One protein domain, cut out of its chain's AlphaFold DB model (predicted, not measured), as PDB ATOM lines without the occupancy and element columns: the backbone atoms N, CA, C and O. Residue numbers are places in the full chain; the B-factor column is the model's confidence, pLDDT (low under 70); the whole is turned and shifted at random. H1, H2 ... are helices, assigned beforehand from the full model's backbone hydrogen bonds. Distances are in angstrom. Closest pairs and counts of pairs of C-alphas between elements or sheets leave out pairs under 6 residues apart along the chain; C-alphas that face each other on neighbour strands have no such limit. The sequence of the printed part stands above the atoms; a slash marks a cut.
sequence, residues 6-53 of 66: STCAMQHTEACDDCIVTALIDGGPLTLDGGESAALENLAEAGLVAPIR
ATOM      1  N   SER A   6     131.561 173.249 141.676       91.69
ATOM      2  CA  SER A   6     132.001 174.451 142.404       91.69
ATOM      3  C   SER A   6     132.958 175.338 141.601       91.69
ATOM      4  O   SER A   6     133.133 176.511 141.916       91.69
ATOM      5  N   THR A   7     133.556 174.791 140.537       94.50
ATOM      6  CA  THR A   7     134.447 175.514 139.612       94.50
ATOM      7  C   THR A   7     133.829 175.711 138.225       94.50
ATOM      8  O   THR A   7     134.481 176.225 137.314       94.50
ATOM      9  N   CYS A   8     132.570 175.308 138.038       94.25
ATOM     10  CA  CYS A   8     131.885 175.420 136.757       94.25
ATOM     11  C   CYS A   8     131.516 176.882 136.472       94.25
ATOM     12  O   CYS A   8     130.786 177.505 137.238       94.25
ATOM     13  N   ALA A   9     131.946 177.418 135.327       95.81
ATOM     14  CA  ALA A   9     131.631 178.795 134.930       95.81
ATOM     15  C   ALA A   9     130.121 179.058 134.745       95.81
ATOM     16  O   ALA A   9     129.690 180.205 134.801       95.81
ATOM     17  N   MET A  10     129.331 178.001 134.529       95.12
ATOM     18  CA  MET A  10     127.876 178.067 134.353       95.12
ATOM     19  C   MET A  10     127.100 177.811 135.653       95.12
ATOM     20  O   MET A  10     125.872 177.722 135.618       95.12
ATOM     21  N   GLN A  11     127.781 177.646 136.794       92.44
ATOM     22  CA  GLN A  11     127.119 177.375 138.069       92.44
ATOM     23  C   GLN A  11     126.113 178.489 138.408       92.44
ATOM     24  O   GLN A  11     126.419 179.671 138.265       92.44
ATOM     25  N   HIS A  12     124.925 178.100 138.877       89.19
ATOM     26  CA  HIS A  12     123.822 179.008 139.233       89.19
ATOM     27  C   HIS A  12     123.216 179.791 138.055       89.19
ATOM     28  O   HIS A  12     122.621 180.848 138.254       89.19
ATOM     29  N   THR A  13     123.345 179.272 136.834       94.50
ATOM     30  CA  THR A  13     122.646 179.786 135.645       94.50
ATOM     31  C   THR A  13     121.570 178.802 135.181       94.50
ATOM     32  O   THR A  13     121.540 177.661 135.637       94.50
ATOM     33  N   GLU A  14     120.733 179.211 134.225       93.56
ATOM     34  CA  GLU A  14     119.718 178.355 133.578       93.56
ATOM     35  C   GLU A  14     120.308 177.096 132.914       93.56
ATOM     36  O   GLU A  14     119.631 176.085 132.759       93.56
ATOM     37  N   ALA A  15     121.607 177.096 132.592       91.88
ATOM     38  CA  ALA A  15     122.285 175.905 132.084       91.88
ATOM     39  C   ALA A  15     122.368 174.767 133.119       91.88
ATOM     40  O   ALA A  15     122.626 173.622 132.747       91.88
ATOM     41  N   CYS A  16     122.179 175.052 134.413       91.12
ATOM     42  CA  CYS A  16     122.109 174.024 135.448       91.12
ATOM     43  C   CYS A  16     120.809 173.211 135.382       91.12
ATOM     44  O   CYS A  16     120.837 172.045 135.773       91.12
ATOM     45  N   ASP A  17     119.719 173.778 134.866       85.94
ATOM     46  CA  ASP A  17     118.408 173.117 134.842       85.94
ATOM     47  C   ASP A  17     118.383 171.934 133.858       85.94
ATOM     48  O   ASP A  17     117.729 170.927 134.113       85.94
ATOM     49  N   ASP A  18     119.172 172.019 132.781       87.06
ATOM     50  CA  ASP A  18     119.366 170.958 131.776       87.06
ATOM     51  C   ASP A  18     120.750 170.275 131.897       87.06
ATOM     52  O   ASP A  18     121.258 169.626 130.980       87.06
ATOM     53  N   CYS A  19     121.434 170.437 133.036       91.12
ATOM     54  CA  CYS A  19     122.749 169.836 133.237       91.12
ATOM     55  C   CYS A  19     122.641 168.353 133.619       91.12
ATOM     56  O   CYS A  19     121.922 167.981 134.549       91.12
ATOM     57  N   ILE A  20     123.480 167.505 133.009       88.31
ATOM     58  CA  ILE A  20     123.590 166.077 133.356       88.31
ATOM     59  C   ILE A  20     123.876 165.837 134.849       88.31
ATOM     60  O   ILE A  20     123.445 164.829 135.399       88.31
ATOM     61  N   VAL A  21     124.583 166.747 135.531       90.62
ATOM     62  CA  VAL A  21     124.871 166.598 136.968       90.62
ATOM     63  C   VAL A  21     123.607 166.780 137.805       90.62
ATOM     64  O   VAL A  21     123.384 166.003 138.729       90.62
ATOM     65  N   THR A  22     122.761 167.749 137.452       86.94
ATOM     66  CA  THR A  22     121.452 167.948 138.084       86.94
ATOM     67  C   THR A  22     120.580 166.715 137.880       86.94
ATOM     68  O   THR A  22     120.050 166.185 138.847       86.94
ATOM     69  N   ALA A  23     120.536 166.167 136.660       82.75
ATOM     70  CA  ALA A  23     119.798 164.934 136.379       82.75
ATOM     71  C   ALA A  23     120.291 163.727 137.204       82.75
ATOM     72  O   ALA A  23     119.493 162.880 137.598       82.75
ATOM     73  N   LEU A  24     121.597 163.637 137.479       85.38
ATOM     74  CA  LEU A  24     122.189 162.534 138.246       85.38
ATOM     75  C   LEU A  24     122.035 162.679 139.768       85.38
ATOM     76  O   LEU A  24     121.957 161.662 140.452       85.38
ATOM     77  N   ILE A  25     122.057 163.907 140.300       83.88
ATOM     78  CA  ILE A  25     122.031 164.163 141.752       83.88
ATOM     79  C   ILE A  25     120.623 164.488 142.251       83.88
ATOM     80  O   ILE A  25     120.236 164.013 143.315       83.88
ATOM     81  N   ASP A  26     119.873 165.282 141.493       77.44
ATOM     82  CA  ASP A  26     118.566 165.823 141.880       77.44
ATOM     83  C   ASP A  26     117.409 165.185 141.088       77.44
ATOM     84  O   ASP A  26     116.251 165.589 141.191       77.44
ATOM     85  N   GLY A  27     117.713 164.153 140.294       69.62
ATOM     86  CA  GLY A  27     116.723 163.343 139.597       69.62
ATOM     87  C   GLY A  27     115.832 162.594 140.586       69.62
ATOM     88  O   GLY A  27     116.164 161.499 141.041       69.62
ATOM     89  N   GLY A  28     114.687 163.188 140.919       71.12
ATOM     90  CA  GLY A  28     113.607 162.522 141.638       71.12
ATOM     91  C   GLY A  28     112.991 161.366 140.833       71.12
ATOM     92  O   GLY A  28     113.328 161.153 139.666       71.12
ATOM     93  N   PRO A  29     112.068 160.596 141.436       75.81
ATOM     94  CA  PRO A  29     111.392 159.515 140.734       75.81
ATOM     95  C   PRO A  29     110.640 160.053 139.511       75.81
ATOM     96  O   PRO A  29     109.732 160.874 139.634       75.81
ATOM     97  N   LEU A  30     111.009 159.557 138.331       77.75
ATOM     98  CA  LEU A  30     110.280 159.813 137.096       77.75
ATOM     99  C   LEU A  30     109.054 158.899 137.041       77.75
ATOM    100  O   LEU A  30     109.181 157.678 137.128       77.75
ATOM    101  N   THR A  31     107.871 159.492 136.886       84.38
ATOM    102  CA  THR A  31     106.645 158.747 136.579       84.38
ATOM    103  C   THR A  31     106.431 158.802 135.077       84.38
ATOM    104  O   THR A  31     106.357 159.892 134.526       84.38
ATOM    105  N   LEU A  32     106.349 157.635 134.445       88.06
ATOM    106  CA  LEU A  32     105.981 157.502 133.040       88.06
ATOM    107  C   LEU A  32     104.518 157.084 132.964       88.06
ATOM    108  O   LEU A  32     104.105 156.151 133.660       88.06
ATOM    109  N   ASP A  33     103.746 157.745 132.114       92.06
ATOM    110  CA  ASP A  33     102.451 157.226 131.715       92.06
ATOM    111  C   ASP A  33     102.600 156.021 130.760       92.06
ATOM    112  O   ASP A  33     103.696 155.646 130.325       92.06
ATOM    113  N   GLY A  34     101.484 155.355 130.456       93.31
ATOM    114  CA  GLY A  34     101.504 154.161 129.607       93.31
ATOM    115  C   GLY A  34     101.964 154.431 128.169       93.31
ATOM    116  O   GLY A  34     102.590 153.567 127.557       93.31
ATOM    117  N   GLY A  35     101.679 155.618 127.629       96.56
ATOM    118  CA  GLY A  35     102.119 156.024 126.297       96.56
ATOM    119  C   GLY A  35     103.611 156.342 126.266       96.56
ATOM    120  O   GLY A  35     104.309 155.914 125.349       96.56
ATOM    121  N   GLU A  36     104.113 157.029 127.288       94.31
ATOM    122  CA  GLU A  36     105.534 157.341 127.451       94.31
ATOM    123  C   GLU A  36     106.377 156.072 127.628       94.31
ATOM    124  O   GLU A  36     107.411 155.921 126.974       94.31
ATOM    125  N   SER A  37     105.909 155.115 128.442       92.44
ATOM    126  CA  SER A  37     106.565 153.806 128.588       92.44
ATOM    127  C   SER A  37     106.627 153.064 127.252       92.44
ATOM    128  O   SER A  37     107.698 152.614 126.845       92.44
ATOM    129  N   ALA A  38     105.508 153.005 126.522       94.38
ATOM    130  CA  ALA A  38     105.456 152.356 125.214       94.38
ATOM    131  C   ALA A  38     106.363 153.049 124.182       94.38
ATOM    132  O   ALA A  38     106.995 152.394 123.354       94.38
ATOM    133  N   ALA A  39     106.462 154.380 124.214       95.88
ATOM    134  CA  ALA A  39     107.364 155.122 123.338       95.88
ATOM    135  C   ALA A  39     108.833 154.764 123.611       95.88
ATOM    136  O   ALA A  39     109.581 154.490 122.672       95.88
ATOM    137  N   LEU A  40     109.241 154.714 124.881       94.12
ATOM    138  CA  LEU A  40     110.597 154.321 125.272       94.12
ATOM    139  C   LEU A  40     110.916 152.867 124.895       94.12
ATOM    140  O   LEU A  40     112.024 152.590 124.437       94.12
ATOM    141  N   GLU A  41     109.950 151.956 125.023       94.25
ATOM    142  CA  GLU A  41     110.083 150.567 124.565       94.25
ATOM    143  C   GLU A  41     110.302 150.487 123.048       94.25
ATOM    144  O   GLU A  41     111.268 149.863 122.611       94.25
ATOM    145  N   ASN A  42     109.503 151.200 122.246       97.31
ATOM    146  CA  ASN A  42     109.678 151.256 120.788       97.31
ATOM    147  C   ASN A  42     111.066 151.787 120.387       97.31
ATOM    148  O   ASN A  42     111.707 151.271 119.469       97.31
ATOM    149  N   LEU A  43     111.553 152.825 121.075       96.94
ATOM    150  CA  LEU A  43     112.891 153.374 120.834       96.94
ATOM    151  C   LEU A  43     113.992 152.369 121.202       96.94
ATOM    152  O   LEU A  43     115.018 152.308 120.520       96.94
ATOM    153  N   ALA A  44     113.793 151.587 122.266       96.75
ATOM    154  CA  ALA A  44     114.731 150.555 122.685       96.75
ATOM    155  C   ALA A  44     114.765 149.381 121.694       96.75
ATOM    156  O   ALA A  44     115.850 148.929 121.332       96.75
ATOM    157  N   GLU A  45     113.608 148.936 121.197       96.50
ATOM    158  CA  GLU A  45     113.517 147.912 120.146       96.50
ATOM    159  C   GLU A  45     114.202 148.356 118.847       96.50
ATOM    160  O   GLU A  45     114.877 147.561 118.192       96.50
ATOM    161  N   ALA A  46     114.102 149.644 118.507       97.81
ATOM    162  CA  ALA A  46     114.807 150.242 117.376       97.81
ATOM    163  C   ALA A  46     116.320 150.450 117.617       97.81
ATOM    164  O   ALA A  46     117.035 150.853 116.699       97.81
ATOM    165  N   GLY A  47     116.822 150.207 118.833       96.56
ATOM    166  CA  GLY A  47     118.229 150.387 119.199       96.56
ATOM    167  C   GLY A  47     118.666 151.847 119.371       96.56
ATOM    168  O   GLY A  47     119.863 152.129 119.348       96.56
ATOM    169  N   LEU A  48     117.719 152.777 119.533       96.56
ATOM    170  CA  LEU A  48     117.989 154.212 119.692       96.56
ATOM    171  C   LEU A  48     118.268 154.604 121.147       96.56
ATOM    172  O   LEU A  48     118.970 155.582 121.399       96.56
ATOM    173  N   VAL A  49     117.735 153.843 122.104       94.00
ATOM    174  CA  VAL A  49     117.964 154.022 123.545       94.00
ATOM    175  C   VAL A  49     118.194 152.674 124.227       94.00
ATOM    176  O   VAL A  49     117.930 151.615 123.659       94.00
ATOM    177  N   ALA A  50     118.699 152.696 125.461       90.62
ATOM    178  CA  ALA A  50     118.775 151.487 126.274       90.62
ATOM    179  C   ALA A  50     117.368 151.052 126.732       90.62
ATOM    180  O   ALA A  50     116.546 151.916 127.039       90.62
ATOM    181  N   PRO A  51     117.095 149.739 126.853       90.56
ATOM    182  CA  PRO A  51     115.833 149.261 127.404       90.56
ATOM    183  C   PRO A  51     115.653 149.713 128.856       90.56
ATOM    184  O   PRO A  51     116.627 149.834 129.611       90.56
ATOM    185  N   ILE A  52     114.398 149.921 129.259       86.25
ATOM    186  CA  ILE A  52     114.037 150.246 130.640       86.25
ATOM    187  C   ILE A  52     114.439 149.068 131.543       86.25
ATOM    188  O   ILE A  52     114.007 147.936 131.349       86.25
ATOM    189  N   ARG A  53     115.289 149.331 132.544       84.44
ATOM    190  CA  ARG A  53     115.803 148.331 133.504       84.44
ATOM    191  C   ARG A  53     115.299 148.598 134.923       84.44
ATOM    192  O   ARG A  53     116.078 148.609 135.873       84.44
TER     193      ARG A  53
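This is residues 6 to 53 of the 66 residues of an uncharacterized protein of Acidimicrobiia bacterium (UniProt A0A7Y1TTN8). An extended chain with little regular structure: the longest helix, H2, makes one end with residues 46 to 53 folding back beside it, and a bare strip through residues 20 to 31 leads away to the winding residues 6 to 19 at the other end. The short helix H1 lies in that strip. The printed part has 48 residues, with two named helices, H1 then H2, and no named strand; the class is all helix, though they hold only 18 residues. It is only just extended, close to loose, with a radius of gyration of the C-alphas of 14.8 A, and elongated, spanning 40 by 21 by 18 A.

H2, residues 34 to 45, is 16.5 A long, from C-alpha 34 at (101.504, 154.161, 129.607) to C-alpha 45 at (113.517, 147.912, 120.146). H1, residues 20 to 25, begins at (123.590, 166.077, 133.356).

H2 and H1 are apart, joined by a short link of 8 residues. In both, every O i to N i+4 pair is within hydrogen-bond range. Residues 20 to 31, of which 20 to 25 belong to H1, stand free.

The C-alphas of Thr 7 and Gly 34, the two farthest apart, are 40.5 A apart. The printed part has no cut. Mean pLDDT of the printed part is 90.0; residue 27 is under 70.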